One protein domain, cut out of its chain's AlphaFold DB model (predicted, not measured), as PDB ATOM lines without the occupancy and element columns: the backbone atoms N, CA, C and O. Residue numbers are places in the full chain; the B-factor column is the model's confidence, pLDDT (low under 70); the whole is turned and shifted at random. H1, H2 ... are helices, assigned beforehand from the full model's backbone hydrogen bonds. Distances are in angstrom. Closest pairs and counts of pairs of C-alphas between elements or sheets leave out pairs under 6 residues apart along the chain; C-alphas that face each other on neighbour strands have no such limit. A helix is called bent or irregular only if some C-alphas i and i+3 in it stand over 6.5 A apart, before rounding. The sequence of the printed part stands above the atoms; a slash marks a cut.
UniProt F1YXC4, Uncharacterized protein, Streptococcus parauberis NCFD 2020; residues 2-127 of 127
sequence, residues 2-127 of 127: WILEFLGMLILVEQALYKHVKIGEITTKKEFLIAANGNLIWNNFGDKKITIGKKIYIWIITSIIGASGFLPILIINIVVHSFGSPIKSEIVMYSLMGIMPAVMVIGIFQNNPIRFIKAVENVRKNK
ATOM      1  N   TRP A   2      91.443 -84.281 211.631       87.12
ATOM      2  CA  TRP A   2      91.567 -83.221 210.613       87.12
ATOM      3  C   TRP A   2      91.014 -83.547 209.219       87.12
ATOM      4  O   TRP A   2      90.397 -82.698 208.593       87.12
ATOM      5  N   ILE A   3      91.155 -84.789 208.739       88.19
ATOM      6  CA  ILE A   3      90.544 -85.206 207.459       88.19
ATOM      7  C   ILE A   3      89.013 -85.097 207.519       88.19
ATOM      8  O   ILE A   3      88.385 -84.650 206.565       88.19
ATOM      9  N   LEU A   4      88.414 -85.483 208.650       91.31
ATOM     10  CA  LEU A   4      86.969 -85.395 208.854       91.31
ATOM     11  C   LEU A   4      86.510 -83.935 208.926       91.31
ATOM     12  O   LEU A   4      85.500 -83.598 208.323       91.31
ATOM     13  N   GLU A   5      87.254 -83.070 209.617       89.44
ATOM     14  CA  GLU A   5      86.968 -81.630 209.682       89.44
ATOM     15  C   GLU A   5      87.057 -80.980 208.296       89.44
ATOM     16  O   GLU A   5      86.172 -80.217 207.906       89.44
ATOM     17  N   PHE A   6      88.085 -81.341 207.522       91.00
ATOM     18  CA  PHE A   6      88.271 -80.872 206.157       91.00
ATOM     19  C   PHE A   6      87.105 -81.275 205.246       91.00
ATOM     20  O   PHE A   6      86.466 -80.417 204.635       91.00
ATOM     21  N   LEU A   7      86.802 -82.575 205.177       93.31
ATOM     22  CA  LEU A   7      85.716 -83.093 204.340       93.31
ATOM     23  C   LEU A   7      84.353 -82.586 204.819       93.31
ATOM     24  O   LEU A   7      83.522 -82.205 203.999       93.31
ATOM     25  N   GLY A   8      84.144 -82.523 206.135       92.62
ATOM     26  CA  GLY A   8      82.929 -81.995 206.744       92.62
ATOM     27  C   GLY A   8      82.665 -80.550 206.330       92.62
ATOM     28  O   GLY A   8      81.564 -80.242 205.888       92.62
ATOM     29  N   MET A   9      83.679 -79.683 206.378       91.19
ATOM     30  CA  MET A   9      83.572 -78.299 205.899       91.19
ATOM     31  C   MET A   9      83.217 -78.217 204.411       91.19
ATOM     32  O   MET A   9      82.329 -77.448 204.045       91.19
ATOM     33  N   LEU A  10      83.863 -79.016 203.553       91.50
ATOM     34  CA  LEU A  10      83.550 -79.026 202.120       91.50
ATOM     35  C   LEU A  10      82.099 -79.441 201.860       91.50
ATOM     36  O   LEU A  10      81.394 -78.748 201.128       91.50
ATOM     37  N   ILE A  11      81.643 -80.514 202.508       91.94
ATOM     38  CA  ILE A  11      80.272 -81.021 202.375       91.94
ATOM     39  C   ILE A  11      79.262 -79.998 202.900       91.94
ATOM     40  O   ILE A  11      78.248 -79.753 202.250       91.94
ATOM     41  N   LEU A  12      79.518 -79.385 204.059       92.19
ATOM     42  CA  LEU A  12      78.624 -78.378 204.637       92.19
ATOM     43  C   LEU A  12      78.469 -77.171 203.714       92.19
ATOM     44  O   LEU A  12      77.351 -76.701 203.514       92.19
ATOM     45  N   VAL A  13      79.566 -76.689 203.128       90.56
ATOM     46  CA  VAL A  13      79.528 -75.573 202.174       90.56
ATOM     47  C   VAL A  13      78.805 -75.972 200.893       90.56
ATOM     48  O   VAL A  13      77.967 -75.210 200.410       90.56
ATOM     49  N   GLU A  14      79.069 -77.164 200.365       88.19
ATOM     50  CA  GLU A  14      78.396 -77.660 199.167       88.19
ATOM     51  C   GLU A  14      76.884 -77.790 199.391       88.19
ATOM     52  O   GLU A  14      76.089 -77.320 198.579       88.19
ATOM     53  N   GLN A  15      76.468 -78.323 200.539       90.00
ATOM     54  CA  GLN A  15      75.057 -78.376 200.911       90.00
ATOM     55  C   GLN A  15      74.467 -76.980 201.127       90.00
ATOM     56  O   GLN A  15      73.377 -76.701 200.637       90.00
ATOM     57  N   ALA A  16      75.157 -76.081 201.826       87.19
ATOM     58  CA  ALA A  16      74.647 -74.735 202.074       87.19
ATOM     59  C   ALA A  16      74.443 -73.941 200.773       87.19
ATOM     60  O   ALA A  16      73.460 -73.212 200.649       87.19
ATOM     61  N   LEU A  17      75.350 -74.093 199.802       83.56
ATOM     62  CA  LEU A  17      75.321 -73.344 198.546       83.56
ATOM     63  C   LEU A  17      74.455 -74.001 197.469       83.56
ATOM     64  O   LEU A  17      73.755 -73.294 196.748       83.56
ATOM     65  N   TYR A  18      74.493 -75.328 197.341       81.56
ATOM     66  CA  TYR A  18      73.935 -76.020 196.175       81.56
ATOM     67  C   TYR A  18      72.700 -76.877 196.470       81.56
ATOM     68  O   TYR A  18      72.005 -77.246 195.528       81.56
ATOM     69  N   LYS A  19      72.335 -77.139 197.736       83.12
ATOM     70  CA  LYS A  19      71.174 -77.998 198.078       83.12
ATOM     71  C   LYS A  19      69.858 -77.562 197.425       83.12
ATOM     72  O   LYS A  19      69.004 -78.399 197.140       83.12
ATOM     73  N   HIS A  20      69.686 -76.264 197.189       80.38
ATOM     74  CA  HIS A  20      68.481 -75.699 196.577       80.38
ATOM     75  C   HIS A  20      68.696 -75.208 195.137       80.38
ATOM     76  O   HIS A  20      67.752 -74.733 194.506       80.38
ATOM     77  N   VAL A  21      69.904 -75.360 194.593       73.00
ATOM     78  CA  VAL A  21      70.237 -74.971 193.220       73.00
ATOM     79  C   VAL A  21      70.031 -76.191 192.328       73.00
ATOM     80  O   VAL A  21      70.928 -77.001 192.132       73.00
ATOM     81  N   LYS A  22      68.802 -76.363 191.832       61.16
ATOM     82  CA  LYS A  22      68.419 -77.561 191.067       61.16
ATOM     83  C   LYS A  22      68.973 -77.574 189.638       61.16
ATOM     84  O   LYS A  22      69.180 -78.654 189.100       61.16
ATOM     85  N   ILE A  23      69.193 -76.406 189.024       57.91
ATOM     86  CA  ILE A  23      69.697 -76.252 187.650       57.91
ATOM     87  C   ILE A  23      70.475 -74.930 187.568       57.91
ATOM     88  O   ILE A  23      69.975 -73.890 187.998       57.91
ATOM     89  N   GLY A  24      71.698 -74.962 187.029       60.28
ATOM     90  CA  GLY A  24      72.468 -73.759 186.710       60.28
ATOM     91  C   GLY A  24      71.896 -73.078 185.472       60.28
ATOM     92  O   GLY A  24      72.357 -73.325 184.362       60.28
ATOM     93  N   GLU A  25      70.863 -72.259 185.645       64.56
ATOM     94  CA  GLU A  25      70.314 -71.457 184.555       64.56
ATOM     95  C   GLU A  25      71.286 -70.315 184.212       64.56
ATOM     96  O   GLU A  25      71.886 -69.695 185.097       64.56
ATOM     97  N   ILE A  26      71.486 -70.048 182.918       67.44
ATOM     98  CA  ILE A  26      72.366 -68.964 182.475       67.44
ATOM     99  C   ILE A  26      71.740 -67.645 182.932       67.44
ATOM    100  O   ILE A  26      70.737 -67.191 182.390       67.44
ATOM    101  N   THR A  27      72.341 -67.020 183.945       76.25
ATOM    102  CA  THR A  27      71.856 -65.739 184.459       76.25
ATOM    103  C   THR A  27      71.952 -64.651 183.391       76.25
ATOM    104  O   THR A  27      72.941 -64.541 182.660       76.25
ATOM    105  N   THR A  28      70.955 -63.768 183.341       85.69
ATOM    106  CA  THR A  28      71.064 -62.550 182.533       85.69
ATOM    107  C   THR A  28      72.103 -61.604 183.148       85.69
ATOM    108  O   THR A  28      72.363 -61.633 184.358       85.69
ATOM    109  N   LYS A  29      72.684 -60.712 182.330       86.69
ATOM    110  CA  LYS A  29      73.617 -59.673 182.812       86.69
ATOM    111  C   LYS A  29      72.998 -58.815 183.927       86.69
ATOM    112  O   LYS A  29      73.710 -58.397 184.837       86.69
ATOM    113  N   LYS A  30      71.689 -58.542 183.849       87.62
ATOM    114  CA  LYS A  30      70.958 -57.715 184.820       87.62
ATOM    115  C   LYS A  30      70.866 -58.413 186.175       87.62
ATOM    116  O   LYS A  30      71.286 -57.824 187.168       87.62
ATOM    117  N   GLU A  31      70.409 -59.663 186.194       88.44
ATOM    118  CA  GLU A  31      70.287 -60.450 187.429       88.44
ATOM    119  C   GLU A  31      71.651 -60.675 188.094       88.44
ATOM    120  O   GLU A  31      71.803 -60.477 189.300       88.44
ATOM    121  N   PHE A  32      72.693 -60.941 187.299       89.06
ATOM    122  CA  PHE A  32      74.055 -61.048 187.821       89.06
ATOM    123  C   PHE A  32      74.522 -59.754 188.504       89.06
ATOM    124  O   PHE A  32      75.124 -59.801 189.574       89.06
ATOM    125  N   LEU A  33      74.259 -58.586 187.907       88.12
ATOM    126  CA  LEU A  33      74.654 -57.307 188.503       88.12
ATOM    127  C   LEU A  33      73.878 -56.994 189.784       88.12
ATOM    128  O   LEU A  33      74.461 -56.404 190.694       88.12
ATOM    129  N   ILE A  34      72.605 -57.384 189.871       89.06
ATOM    130  CA  ILE A  34      71.803 -57.256 191.096       89.06
ATOM    131  C   ILE A  34      72.436 -58.101 192.208       89.06
ATOM    132  O   ILE A  34      72.775 -57.563 193.263       89.06
ATOM    133  N   ALA A  35      72.709 -59.380 191.935       88.44
ATOM    134  CA  ALA A  35      73.356 -60.279 192.887       88.44
ATOM    135  C   ALA A  35      74.763 -59.796 193.289       88.44
ATOM    136  O   ALA A  35      75.107 -59.767 194.471       88.44
ATOM    137  N   ALA A  36      75.571 -59.347 192.325       89.06
ATOM    138  CA  ALA A  36      76.905 -58.818 192.591       89.06
ATOM    139  C   ALA A  36      76.869 -57.538 193.438       89.06
ATOM    140  O   ALA A  36      77.729 -57.354 194.294       89.06
ATOM    141  N   ASN A  37      75.883 -56.657 193.231       87.25
ATOM    142  CA  ASN A  37      75.738 -55.440 194.030       87.25
ATOM    143  C   ASN A  37      75.316 -55.725 195.479       87.25
ATOM    144  O   ASN A  37      75.719 -54.972 196.363       87.25
ATOM    145  N   GLY A  38      74.562 -56.803 195.716       86.62
ATOM    146  CA  GLY A  38      74.206 -57.280 197.056       86.62
ATOM    147  C   GLY A  38      75.292 -58.115 197.749       86.62
ATOM    148  O   GLY A  38      75.141 -58.468 198.915       86.62
ATOM    149  N   ASN A  39      76.390 -58.448 197.064       88.62
ATOM    150  CA  ASN A  39      77.448 -59.284 197.623       88.62
ATOM    151  C   ASN A  39      78.309 -58.521 198.651       88.62
ATOM    152  O   ASN A  39      78.738 -57.398 198.394       88.62
ATOM    153  N   LEU A  40      78.644 -59.164 199.776       87.25
ATOM    154  CA  LEU A  40      79.436 -58.564 200.862       87.25
ATOM    155  C   LEU A  40      80.844 -58.126 200.432       87.25
ATOM    156  O   LEU A  40      81.281 -57.039 200.805       87.25
ATOM    157  N   ILE A  41      81.531 -58.914 199.595       84.88
ATOM    158  CA  ILE A  41      82.862 -58.558 199.068       84.88
ATOM    159  C   ILE A  41      82.764 -57.246 198.291       84.88
ATOM    160  O   ILE A  41      83.605 -56.360 198.419       84.88
ATOM    161  N   TRP A  42      81.710 -57.113 197.489       87.38
ATOM    162  CA  TRP A  42      81.463 -55.918 196.698       87.38
ATOM    163  C   TRP A  42      80.931 -54.751 197.536       87.38
ATOM    164  O   TRP A  42      81.141 -53.584 197.185       87.38
ATOM    165  N   ASN A  43      80.245 -55.040 198.643       87.00
ATOM    166  CA  ASN A  43      79.704 -54.019 199.525       87.00
ATOM    167  C   ASN A  43      80.769 -53.322 200.372       87.00
ATOM    168  O   ASN A  43      80.653 -52.123 200.607       87.00
ATOM    169  N   ASN A  44      81.852 -54.026 200.708       86.19
ATOM    170  CA  ASN A  44      83.001 -53.450 201.412       86.19
ATOM    171  C   ASN A  44      83.729 -52.351 200.620       86.19
ATOM    172  O   ASN A  44      84.518 -51.598 201.187       86.19
ATOM    173  N   PHE A  45      83.476 -52.225 199.314       84.31
ATOM    174  CA  PHE A  45      83.998 -51.122 198.519       84.31
ATOM    175  C   PHE A  45      83.029 -49.933 198.504       84.31
ATOM    176  O   PHE A  45      81.876 -50.068 198.075       84.31
ATOM    177  N   GLY A  46      83.537 -48.764 198.915       75.25
ATOM    178  CA  GLY A  46      82.775 -47.510 198.973       75.25
ATOM    179  C   GLY A  46      82.254 -47.047 197.611       75.25
ATOM    180  O   GLY A  46      81.109 -46.620 197.496       75.25
ATOM    181  N   ASP A  47      83.039 -47.204 196.545       80.69
ATOM    182  CA  ASP A  47      82.600 -46.963 195.172       80.69
ATOM    183  C   ASP A  47      82.345 -48.285 194.428       80.69
ATOM    184  O   ASP A  47      83.036 -49.284 194.619       80.69
ATOM    185  N   LYS A  48      81.365 -48.324 193.518       81.19
ATOM    186  CA  LYS A  48      81.062 -49.533 192.720       81.19
ATOM    187  C   LYS A  48      81.828 -49.576 191.391       81.19
ATOM    188  O   LYS A  48      81.351 -50.151 190.414       81.19
ATOM    189  N   LYS A  49      83.007 -48.953 191.322       83.31
ATOM    190  CA  LYS A  49      83.896 -49.002 190.151       83.31
ATOM    191  C   LYS A  49      85.013 -50.013 190.372       83.31
ATOM    192  O   LYS A  49      85.445 -50.237 191.498       83.31
ATOM    193  N   ILE A  50      85.491 -50.626 189.296       83.56
ATOM    194  CA  ILE A  50      86.660 -51.505 189.367       83.56
ATOM    195  C   ILE A  50      87.897 -50.651 189.140       83.56
ATOM    196  O   ILE A  50      88.093 -50.113 188.056       83.56
ATOM    197  N   THR A  51      88.718 -50.530 190.177       87.88
ATOM    198  CA  THR A  51      89.992 -49.811 190.139       87.88
ATOM    199  C   THR A  51      91.151 -50.798 190.264       87.88
ATOM    200  O   THR A  51      90.988 -51.906 190.783       87.88
ATOM    201  N   ILE A  52      92.339 -50.402 189.798       87.88
ATOM    202  CA  ILE A  52      93.562 -51.214 189.923       87.88
ATOM    203  C   ILE A  52      93.853 -51.517 191.401       87.88
ATOM    204  O   ILE A  52      94.141 -52.661 191.742       87.88
ATOM    205  N   GLY A  53      93.666 -50.534 192.290       87.50
ATOM    206  CA  GLY A  53      93.855 -50.711 193.733       87.50
ATOM    207  C   GLY A  53      92.991 -51.826 194.328       87.50
ATOM    208  O   GLY A  53      93.492 -52.645 195.092       87.50
ATOM    209  N   LYS A  54      91.721 -51.949 193.916       89.81
ATOM    210  CA  LYS A  54      90.850 -53.048 194.374       89.81
ATOM    211  C   LYS A  54      91.307 -54.411 193.883       89.81
ATOM    212  O   LYS A  54      91.188 -55.387 194.617       89.81
ATOM    213  N   LYS A  55      91.835 -54.486 192.659       91.00
ATOM    214  CA  LYS A  55      92.400 -55.733 192.129       91.00
ATOM    215  C   LYS A  55      93.607 -56.171 192.955       91.00
ATOM    216  O   LYS A  55      93.668 -57.335 193.333       91.00
ATOM    217  N   ILE A  56      94.502 -55.238 193.285       93.00
ATOM    218  CA  ILE A  56      95.664 -55.500 194.149       93.00
ATOM    219  C   ILE A  56      95.204 -55.934 195.543       93.00
ATOM    220  O   ILE A  56      95.664 -56.955 196.041       93.00
ATOM    221  N   TYR A  57      94.250 -55.219 196.144       91.25
ATOM    222  CA  TYR A  57      93.701 -55.565 197.457       91.25
ATOM    223  C   TYR A  57      93.130 -56.991 197.488       91.25
ATOM    224  O   TYR A  57      93.491 -57.796 198.342       91.25
ATOM    225  N   ILE A  58      92.284 -57.334 196.515       92.69
ATOM    226  CA  ILE A  58      91.676 -58.666 196.411       92.69
ATOM    227  C   ILE A  58      92.730 -59.747 196.161       92.69
ATOM    228  O   ILE A  58      92.616 -60.850 196.698       92.69
ATOM    229  N   TRP A  59      93.769 -59.435 195.387       94.25
ATOM    230  CA  TRP A  59      94.892 -60.338 195.169       94.25
ATOM    231  C   TRP A  59      95.660 -60.608 196.469       94.25
ATOM    232  O   TRP A  59      95.866 -61.770 196.804       94.25
ATOM    233  N   ILE A  60      95.975 -59.571 197.257       94.56
ATOM    234  CA  ILE A  60      96.624 -59.710 198.573       94.56
ATOM    235  C   ILE A  60      95.778 -60.585 199.509       94.56
ATOM    236  O   ILE A  60      96.296 -61.544 200.075       94.56
ATOM    237  N   ILE A  61      94.476 -60.306 199.633       92.56
ATOM    238  CA  ILE A  61      93.571 -61.098 200.485       92.56
ATOM    239  C   ILE A  61      93.530 -62.563 200.037       92.56
ATOM    240  O   ILE A  61      93.627 -63.468 200.864       92.56
ATOM    241  N   THR A  62      93.435 -62.811 198.731       93.56
ATOM    242  CA  THR A  62      93.402 -64.178 198.188       93.56
ATOM    243  C   THR A  62      94.716 -64.917 198.455       93.56
ATOM    244  O   THR A  62      94.692 -66.090 198.821       93.56
ATOM    245  N   SER A  63      95.856 -64.229 198.345       94.25
ATOM    246  CA  SER A  63      97.170 -64.787 198.681       94.25
ATOM    247  C   SER A  63      97.296 -65.126 200.169       94.25
ATOM    248  O   SER A  63      97.830 -66.182 200.498       94.25
ATOM    249  N   ILE A  64      96.760 -64.292 201.068       94.00
ATOM    250  CA  ILE A  64      96.733 -64.572 202.517       94.00
ATOM    251  C   ILE A  64      95.902 -65.826 202.811       94.00
ATOM    252  O   ILE A  64      96.361 -66.706 203.536       94.00
ATOM    253  N   ILE A  65      94.710 -65.943 202.215       93.25
ATOM    254  CA  ILE A  65      93.860 -67.140 202.345       93.25
ATOM    255  C   ILE A  65      94.616 -68.381 201.855       93.25
ATOM    256  O   ILE A  65      94.608 -69.412 202.528       93.25
ATOM    257  N   GLY A  66      95.327 -68.269 200.732       92.56
ATOM    258  CA  GLY A  66      96.180 -69.338 200.214       92.56
ATOM    259  C   GLY A  66      97.268 -69.765 201.178       92.56
ATOM    260  O   GLY A  66      97.365 -70.941 201.513       92.56
ATOM    261  N   ALA A  67      98.047 -68.809 201.674       92.56
ATOM    262  CA  ALA A  67      99.113 -69.078 202.628       92.56
ATOM    263  C   ALA A  67      98.578 -69.705 203.928       92.56
ATOM    264  O   ALA A  67      99.191 -70.632 204.457       92.56
ATOM    265  N   SER A  68      97.411 -69.254 204.408       90.62
ATOM    266  CA  SER A  68      96.809 -69.758 205.649       90.62
ATOM    267  C   SER A  68      96.527 -71.267 205.620       90.62
ATOM    268  O   SER A  68      96.683 -71.936 206.639       90.62
ATOM    269  N   GLY A  69      96.214 -71.835 204.449       90.62
ATOM    270  CA  GLY A  69      95.958 -73.272 204.298       90.62
ATOM    271  C   GLY A  69      97.160 -74.165 204.588       90.62
ATOM    272  O   GLY A  69      96.983 -75.326 204.954       90.62
ATOM    273  N   PHE A  70      98.374 -73.625 204.465       90.19
ATOM    274  CA  PHE A  70      99.625 -74.347 204.702       90.19
ATOM    275  C   PHE A  70     100.148 -74.203 206.137       90.19
ATOM    276  O   PHE A  70     101.114 -74.878 206.493       90.19
ATOM    277  N   LEU A  71      99.506 -73.388 206.986       87.69
ATOM    278  CA  LEU A  71      99.883 -73.227 208.398       87.69
ATOM    279  C   LEU A  71     100.051 -74.558 209.158       87.69
ATOM    280  O   LEU A  71     101.014 -74.658 209.918       87.69
ATOM    281  N   PRO A  72      99.216 -75.600 208.947       86.69
ATOM    282  CA  PRO A  72      99.379 -76.874 209.648       86.69
ATOM    283  C   PRO A  72     100.716 -77.571 209.369       86.69
ATOM    284  O   PRO A  72     101.220 -78.289 210.229       86.69
ATOM    285  N   ILE A  73     101.323 -77.342 208.198       87.50
ATOM    286  CA  ILE A  73     102.612 -77.946 207.827       87.50
ATOM    287  C   ILE A  73     103.734 -77.403 208.714       87.50
ATOM    288  O   ILE A  73     104.605 -78.158 209.137       87.50
ATOM    289  N   LEU A  74     103.697 -76.111 209.048       84.75
ATOM    290  CA  LEU A  74     104.757 -75.444 209.815       84.75
ATOM    291  C   LEU A  74     104.887 -75.972 211.249       84.75
ATOM    292  O   LEU A  74     105.933 -75.844 211.876       84.75
ATOM    293  N   ILE A  75     103.822 -76.574 211.762       81.00
ATOM    294  CA  ILE A  75     103.687 -77.001 213.156       81.00
ATOM    295  C   ILE A  75     103.466 -78.507 213.288       81.00
ATOM    296  O   ILE A  75     103.304 -79.002 214.403       81.00
ATOM    297  N   ILE A  76     103.463 -79.244 212.171       84.00
ATOM    298  CA  ILE A  76     103.164 -80.677 212.159       84.00
ATOM    299  C   ILE A  76     104.102 -81.447 213.089       84.00
ATOM    300  O   ILE A  76     103.662 -82.339 213.803       84.00
ATOM    301  N   ASN A  77     105.371 -81.034 213.168       83.19
ATOM    302  CA  ASN A  77     106.352 -81.639 214.061       83.19
ATOM    303  C   ASN A  77     105.960 -81.487 215.534       83.19
ATOM    304  O   ASN A  77     106.067 -82.454 216.279       83.19
ATOM    305  N   ILE A  78     105.469 -80.317 215.950       82.44
ATOM    306  CA  ILE A  78     105.020 -80.081 217.332       82.44
ATOM    307  C   ILE A  78     103.834 -80.995 217.639       82.44
ATOM    308  O   ILE A  78     103.843 -81.703 218.638       82.44
ATOM    309  N   VAL A  79     102.856 -81.045 216.732       79.69
ATOM    310  CA  VAL A  79     101.664 -81.891 216.875       79.69
ATOM    311  C   VAL A  79     102.038 -83.370 216.975       79.69
ATOM    312  O   VAL A  79     101.496 -84.081 217.818       79.69
ATOM    313  N   VAL A  80     102.994 -83.824 216.161       82.06
ATOM    314  CA  VAL A  80     103.473 -85.210 216.190       82.06
ATOM    315  C   VAL A  80     104.178 -85.537 217.511       82.06
ATOM    316  O   VAL A  80     103.939 -86.598 218.079       82.06
ATOM    317  N   HIS A  81     105.001 -84.630 218.036       81.38
ATOM    318  CA  HIS A  81     105.687 -84.838 219.318       81.38
ATOM    319  C   HIS A  81     104.742 -84.771 220.524       81.38
ATOM    320  O   HIS A  81     105.033 -85.356 221.565       81.38
ATOM    321  N   SER A  82     103.601 -84.096 220.391       77.69
ATOM    322  CA  SER A  82     102.572 -84.027 221.431       77.69
ATOM    323  C   SER A  82     101.697 -85.289 221.521       77.69
ATOM    324  O   SER A  82     100.903 -85.405 222.459       77.69
ATOM    325  N   PHE A  83     101.823 -86.260 220.604       75.38
ATOM    326  CA  PHE A  83     101.067 -87.514 220.696       75.38
ATOM    327  C   PHE A  83     101.437 -88.304 221.960       75.38
ATOM    328  O   PHE A  83     102.598 -88.604 222.213       75.38
ATOM    329  N   GLY A  84     100.425 -88.657 222.759       72.38
ATOM    330  CA  GLY A  84     100.594 -89.373 224.031       72.38
ATOM    331  C   GLY A  84     100.720 -88.465 225.259       72.38
ATOM    332  O   GLY A  84     100.641 -88.957 226.382       72.38
ATOM    333  N   SER A  85     100.841 -87.148 225.066       78.56
ATOM    334  CA  SER A  85     100.749 -86.174 226.159       78.56
ATOM    335  C   SER A  85      99.279 -85.884 226.505       78.56
ATOM    336  O   SER A  85      98.422 -85.921 225.618       78.56
ATOM    337  N   PRO A  86      98.943 -85.599 227.778       77.38
ATOM    338  CA  PRO A  86      97.571 -85.299 228.170       77.38
ATOM    339  C   PRO A  86      97.080 -84.013 227.495       77.38
ATOM    340  O   PRO A  86      97.556 -82.916 227.791       77.38
ATOM    341  N   ILE A  87      96.103 -84.161 226.599       69.50
ATOM    342  CA  ILE A  87      95.507 -83.061 225.838       69.50
ATOM    343  C   ILE A  87      94.633 -82.220 226.776       69.50
ATOM    344  O   ILE A  87      93.672 -82.722 227.359       69.50
ATOM    345  N   LYS A  88      94.966 -80.932 226.919       75.31
ATOM    346  CA  LYS A  88      94.189 -79.954 227.702       75.31
ATOM    347  C   LYS A  88      93.445 -78.989 226.767       75.31
ATOM    348  O   LYS A  88      92.764 -79.414 225.839       75.31
ATOM    349  N   SER A  89      93.587 -77.681 226.971       78.19
ATOM    350  CA  SER A  89      92.962 -76.629 226.155       78.19
ATOM    351  C   SER A  89      93.490 -76.545 224.715       78.19
ATOM    352  O   SER A  89      92.881 -75.893 223.871       78.19
ATOM    353  N   GLU A  90      94.601 -77.217 224.411       79.31
ATOM    354  CA  GLU A  90      95.261 -77.218 223.097       79.31
ATOM    355  C   GLU A  90      94.415 -77.878 221.993       79.31
ATOM    356  O   GLU A  90      94.606 -77.579 220.815       79.31
ATOM    357  N   ILE A  91      93.422 -78.700 222.365       79.62
ATOM    358  CA  ILE A  91      92.483 -79.352 221.435       79.62
ATOM    359  C   ILE A  91      91.805 -78.349 220.487       79.62
ATOM    360  O   ILE A  91      91.651 -78.628 219.299       79.62
ATOM    361  N   VAL A  92      91.449 -77.160 220.990       81.81
ATOM    362  CA  VAL A  92      90.789 -76.112 220.196       81.81
ATOM    363  C   VAL A  92      91.743 -75.585 219.130       81.81
ATOM    364  O   VAL A  92      91.365 -75.443 217.971       81.81
ATOM    365  N   MET A  93      92.997 -75.341 219.508       82.19
ATOM    366  CA  MET A  93      94.009 -74.836 218.589       82.19
ATOM    367  C   MET A  93      94.342 -75.872 217.511       82.19
ATOM    368  O   MET A  93      94.388 -75.527 216.332       82.19
ATOM    369  N   TYR A  94      94.467 -77.150 217.883       83.88
ATOM    370  CA  TYR A  94      94.683 -78.233 216.921       83.88
ATOM    371  C   TYR A  94      93.502 -78.437 215.967       83.88
ATOM    372  O   TYR A  94      93.722 -78.686 214.785       83.88
ATOM    373  N   SER A  95      92.259 -78.303 216.433       85.00
ATOM    374  CA  SER A  95      91.072 -78.360 215.565       85.00
ATOM    375  C   SER A  95      91.016 -77.169 214.595       85.00
ATOM    376  O   SER A  95      90.800 -77.349 213.396       85.00
ATOM    377  N   LEU A  96      91.333 -75.954 215.066       86.00
ATOM    378  CA  LEU A  96      91.450 -74.771 214.201       86.00
ATOM    379  C   LEU A  96      92.512 -74.942 213.107       86.00
ATOM    380  O   LEU A  96      92.362 -74.409 212.013       86.00
ATOM    381  N   MET A  97      93.577 -75.694 213.368       86.50
ATOM    382  CA  MET A  97      94.587 -76.008 212.354       86.50
ATOM    383  C   MET A  97      94.060 -77.027 211.338       86.50
ATOM    384  O   MET A  97      94.268 -76.852 210.138       86.50
ATOM    385  N   GLY A  98      93.318 -78.038 211.794       86.94
ATOM    386  CA  GLY A  98      92.694 -79.045 210.933       86.94
ATOM    387  C   GLY A  98      91.740 -78.467 209.881       86.94
ATOM    388  O   GLY A  98      91.658 -79.000 208.773       86.94
ATOM    389  N   ILE A  99      91.085 -77.337 210.174       91.06
ATOM    390  CA  ILE A  99      90.171 -76.663 209.234       91.06
ATOM    391  C   ILE A  99      90.872 -75.752 208.209       91.06
ATOM    392  O   ILE A  99      90.273 -75.439 207.178       91.06
ATOM    393  N   MET A 100      92.119 -75.323 208.439       92.56
ATOM    394  CA  MET A 100      92.808 -74.352 207.563       92.56
ATOM    395  C   MET A 100      92.928 -74.808 206.098       92.56
ATOM    396  O   MET A 100      92.651 -74.001 205.203       92.56
ATOM    397  N   PRO A 101      93.245 -76.083 205.792       92.12
ATOM    398  CA  PRO A 101      93.254 -76.557 204.412       92.12
ATOM    399  C   PRO A 101      91.879 -76.430 203.738       92.12
ATOM    400  O   PRO A 101      91.805 -76.122 202.549       92.12
ATOM    401  N   ALA A 102      90.779 -76.601 204.485       93.25
ATOM    402  CA  ALA A 102      89.428 -76.442 203.942       93.25
ATOM    403  C   ALA A 102      89.133 -74.978 203.625       93.25
ATOM    404  O   ALA A 102      88.612 -74.681 202.551       93.25
ATOM    405  N   VAL A 103      89.527 -74.059 204.512       92.50
ATOM    406  CA  VAL A 103      89.416 -72.608 204.284       92.50
ATOM    407  C   VAL A 103      90.133 -72.207 202.995       92.50
ATOM    408  O   VAL A 103      89.560 -71.488 202.176       92.50
ATOM    409  N   MET A 104      91.345 -72.720 202.768       94.25
ATOM    410  CA  MET A 104      92.077 -72.485 201.523       94.25
ATOM    411  C   MET A 104      91.337 -73.046 200.308       94.25
ATOM    412  O   MET A 104      91.168 -72.333 199.318       94.25
ATOM    413  N   VAL A 105      90.882 -74.304 200.363       93.31
ATOM    414  CA  VAL A 105      90.188 -74.935 199.231       93.31
ATOM    415  C   VAL A 105      88.909 -74.172 198.880       93.31
ATOM    416  O   VAL A 105      88.687 -73.815 197.719       93.31
ATOM    417  N   ILE A 106      88.097 -73.845 199.881       92.19
ATOM    418  CA  ILE A 106      86.856 -73.092 199.701       92.19
ATOM    419  C   ILE A 106      87.158 -71.685 199.180       92.19
ATOM    420  O   ILE A 106      86.558 -71.253 198.197       92.19
ATOM    421  N   GLY A 107      88.099 -70.970 199.795       91.00
ATOM    422  CA  GLY A 107      88.411 -69.586 199.445       91.00
ATOM    423  C   GLY A 107      89.075 -69.423 198.076       91.00
ATOM    424  O   GLY A 107      88.774 -68.465 197.368       91.00
ATOM    425  N   ILE A 108      89.940 -70.354 197.661       92.94
ATOM    426  CA  ILE A 108      90.686 -70.252 196.395       92.94
ATOM    427  C   ILE A 108      89.997 -70.964 195.239       92.94
ATOM    428  O   ILE A 108      90.000 -70.432 194.127       92.94
ATOM    429  N   PHE A 109      89.436 -72.152 195.454       88.25
ATOM    430  CA  PHE A 109      88.927 -72.974 194.352       88.25
ATOM    431  C   PHE A 109      87.421 -72.781 194.155       88.25
ATOM    432  O   PHE A 109      86.970 -72.570 193.023       88.25
ATOM    433  N   GLN A 110      86.639 -72.772 195.239       86.38
ATOM    434  CA  GLN A 110      85.181 -72.617 195.146       86.38
ATOM    435  C   GLN A 110      84.749 -71.148 195.044       86.38
ATOM    436  O   GLN A 110      84.014 -70.789 194.126       86.38
ATOM    437  N   ASN A 111      85.245 -70.279 195.925       88.12
ATOM    438  CA  ASN A 111      84.761 -68.905 196.113       88.12
ATOM    439  C   ASN A 111      85.837 -67.848 195.841       88.12
ATOM    440  O   ASN A 111      85.909 -66.833 196.529       88.12
ATOM    441  N   ASN A 112      86.656 -68.079 194.812       92.00
ATOM    442  CA  ASN A 112      87.785 -67.217 194.477       92.00
ATOM    443  C   ASN A 112      87.381 -65.733 194.308       92.00
ATOM    444  O   ASN A 112      86.715 -65.393 193.316       92.00
ATOM    445  N   PRO A 113      87.835 -64.825 195.196       90.62
ATOM    446  CA  PRO A 113      87.485 -63.408 195.118       90.62
ATOM    447  C   PRO A 113      87.988 -62.729 193.836       90.62
ATOM    448  O   PRO A 113      87.310 -61.865 193.279       90.62
ATOM    449  N   ILE A 114      89.144 -63.147 193.307       92.38
ATOM    450  CA  ILE A 114      89.697 -62.622 192.048       92.38
ATOM    451  C   ILE A 114      88.767 -62.976 190.879       92.38
ATOM    452  O   ILE A 114      88.466 -62.117 190.045       92.38
ATOM    453  N   ARG A 115      88.268 -64.222 190.829       91.56
ATOM    454  CA  ARG A 115      87.319 -64.665 189.791       91.56
ATOM    455  C   ARG A 115      86.025 -63.862 189.849       91.56
ATOM    456  O   ARG A 115      85.530 -63.444 188.802       91.56
ATOM    457  N   PHE A 116      85.520 -63.604 191.054       91.06
ATOM    458  CA  PHE A 116      84.339 -62.769 191.258       91.06
ATOM    459  C   PHE A 116      84.538 -61.355 190.690       91.06
ATOM    460  O   PHE A 116      83.753 -60.920 189.848       91.06
ATOM    461  N   ILE A 117      85.627 -60.665 191.050       91.00
ATOM    462  CA  ILE A 117      85.908 -59.308 190.542       91.00
ATOM    463  C   ILE A 117      86.065 -59.289 189.019       91.00
ATOM    464  O   ILE A 117      85.537 -58.392 188.360       91.00
ATOM    465  N   LYS A 118      86.738 -60.291 188.439       91.12
ATOM    466  CA  LYS A 118      86.905 -60.405 186.983       91.12
ATOM    467  C   LYS A 118      85.564 -60.606 186.265       91.12
ATOM    468  O   LYS A 118      85.336 -60.002 185.219       91.12
ATOM    469  N   ALA A 119      84.659 -61.405 186.831       90.62
ATOM    470  CA  ALA A 119      83.311 -61.586 186.292       90.62
ATOM    471  C   ALA A 119      82.503 -60.276 186.335       90.62
ATOM    472  O   ALA A 119      81.911 -59.881 185.329       90.62
ATOM    473  N   VAL A 120      82.552 -59.554 187.462       89.88
ATOM    474  CA  VAL A 120      81.920 -58.230 187.599       89.88
ATOM    475  C   VAL A 120      82.484 -57.230 186.588       89.88
ATOM    476  O   VAL A 120      81.723 -56.452 186.009       89.88
ATOM    477  N   GLU A 121      83.790 -57.266 186.325       90.88
ATOM    478  CA  GLU A 121      84.434 -56.411 185.325       90.88
ATOM    479  C   GLU A 121      83.932 -56.674 183.914       90.88
ATOM    480  O   GLU A 121      83.526 -55.737 183.225       90.88
ATOM    481  N   ASN A 122      83.924 -57.938 183.502       89.88
ATOM    482  CA  ASN A 122      83.525 -58.326 182.155       89.88
ATOM    483  C   ASN A 122      82.074 -57.928 181.861       89.88
ATOM    484  O   ASN A 122      81.784 -57.389 180.795       89.88
ATOM    485  N   VAL A 123      81.162 -58.134 182.817       88.56
ATOM    486  CA  VAL A 123      79.749 -57.771 182.633       88.56
ATOM    487  C   VAL A 123      79.561 -56.254 182.551       88.56
ATOM    488  O   VAL A 123      78.739 -55.793 181.763       88.56
ATOM    489  N   ARG A 124      80.330 -55.469 183.317       85.75
ATOM    490  CA  ARG A 124      80.236 -53.998 183.315       85.75
ATOM    491  C   ARG A 124      80.909 -53.335 182.113       85.75
ATOM    492  O   ARG A 124      80.444 -52.279 181.709       85.75
ATOM    493  N   LYS A 125      81.990 -53.913 181.575       84.44
ATOM    494  CA  LYS A 125      82.659 -53.421 180.353       84.44
ATOM    495  C   LYS A 125      81.843 -53.692 179.091       84.44
ATOM    496  O   LYS A 125      81.884 -52.892 178.170       84.44
ATOM    497  N   ASN A 126      81.100 -54.796 179.066       70.88
ATOM    498  CA  ASN A 126      80.226 -55.181 177.955       70.88
ATOM    499  C   ASN A 126      78.808 -54.591 178.102       70.88
ATOM    500  O   ASN A 126      77.826 -55.290 177.808       70.88
ATOM    501  N   LYS A 127      78.711 -53.375 178.648       56.41
ATOM    502  CA  LYS A 127      77.479 -52.621 178.890       56.41
ATOM    503  C   LYS A 127      77.428 -51.447 177.924       56.41
ATOM    504  O   LYS A 127      76.322 -51.211 177.403       56.41
TER     505      LYS A 127
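Overview. This is residues 2 to 127 of the 127 residues of an uncharacterized protein of Streptococcus parauberis NCFD 2020 (UniProt F1YXC4). A long, flat and loose layer of helices: the arms of H6, nearly straight, and then H7 make one row, and H5 and H4 make a second row beside it that runs the opposite way. H1 packs on the other side of H6 with residues 2 to 10, while its last residues and the link after it, residues 15 to 27, stick out; H2 packs on H7, with short H3 near H7. The 126 printed residues hold seven named helices, H1 to H7 in order, and no named strand, so the class is all helix. The whole is loose, with a radius of gyration of the C-alphas of 18.8 A and spans of 62 by 37 by 19 A.

Along the chain. H6, residues 90 to 110, is the longest helix by residues; by its hydrogen bonds it was assigned as one helix, but it is bent, with C-alphas 98 and 101 7.0 A apart. Its arms are H6a, residues 90 to 98, 12.6 A, and H6b, residues 101 to 110, 12.9 A. H7, residues 113 to 125, is 18.5 A long and ends at C-alpha 125 (82.659, -53.421, 180.353). H4, residues 52 to 68, is 24.5 A long and begins at C-alpha 52 (93.562, -51.214, 189.923). H5, residues 71 to 81, 17.0 A, is irregular: C-alphas 74 and 77 are 7.7 A apart. H1, residues 2 to 18, is 23.9 A long and begins at C-alpha 2 (91.567, -83.221, 210.613). H2 is residues 29 to 37, 12.2 A, and H3 residues 40 to 43, 4.7 A.

Arrangement. H6 is the hub, touching three helices, and its arms stand at a shallow tilt of 28 degrees. H4, with residues 62 to 68 alone, touches H6b, opposite ways at a tilt of 35.2 degrees, only just steep; the closest C-alphas, of Gly 66 and Met 104, are 5.3 A apart. H5 and H6a form a helical hairpin at a steep tilt of 44 degrees, with the C-alphas of Pro 72 and Met 97 closest at 5.6 A. H1 touches H6b, the same way at a shallow tilt of 30 degrees, with residues 6 to 10 alone; the C-alphas of Phe 6 and Ala 102 are closest, 5.1 A. H4 touches H7, opposite ways at a shallow tilt of 24 degrees, closest at the C-alphas of Ile 58 and Ile 114, 6.2 A. H2 touches H7 at a steep tilt of 46 degrees, closest at the C-alphas of Lys 29 and Val 123, 6.4 A. H3 and H7 are close but not clearly touching, closest at the C-alphas of Ile 41 and Pro 113, 7.8 A. H1 and H4 are apart. The helix packing is mostly crossed, only just: 2 of 6 touching pairs given a tilt are shallow. Every O i to N i+4 pair is within hydrogen-bond range in H1, H2, H4, H6a, H6b and H7, against 4 of 7 in H5; H3 is too short for such a pair.

Size, cuts and confidence. The C-alphas farthest apart, of Gly 84 and Lys 127, are 62.6 A apart. The printed part has no cut and no long link. Residues 80 to 93, of which 90 to 93 belong to H6, stand free. The mean pLDDT of the printed part is 85.8; residues 22 to 26, 87 and 127 are under 70.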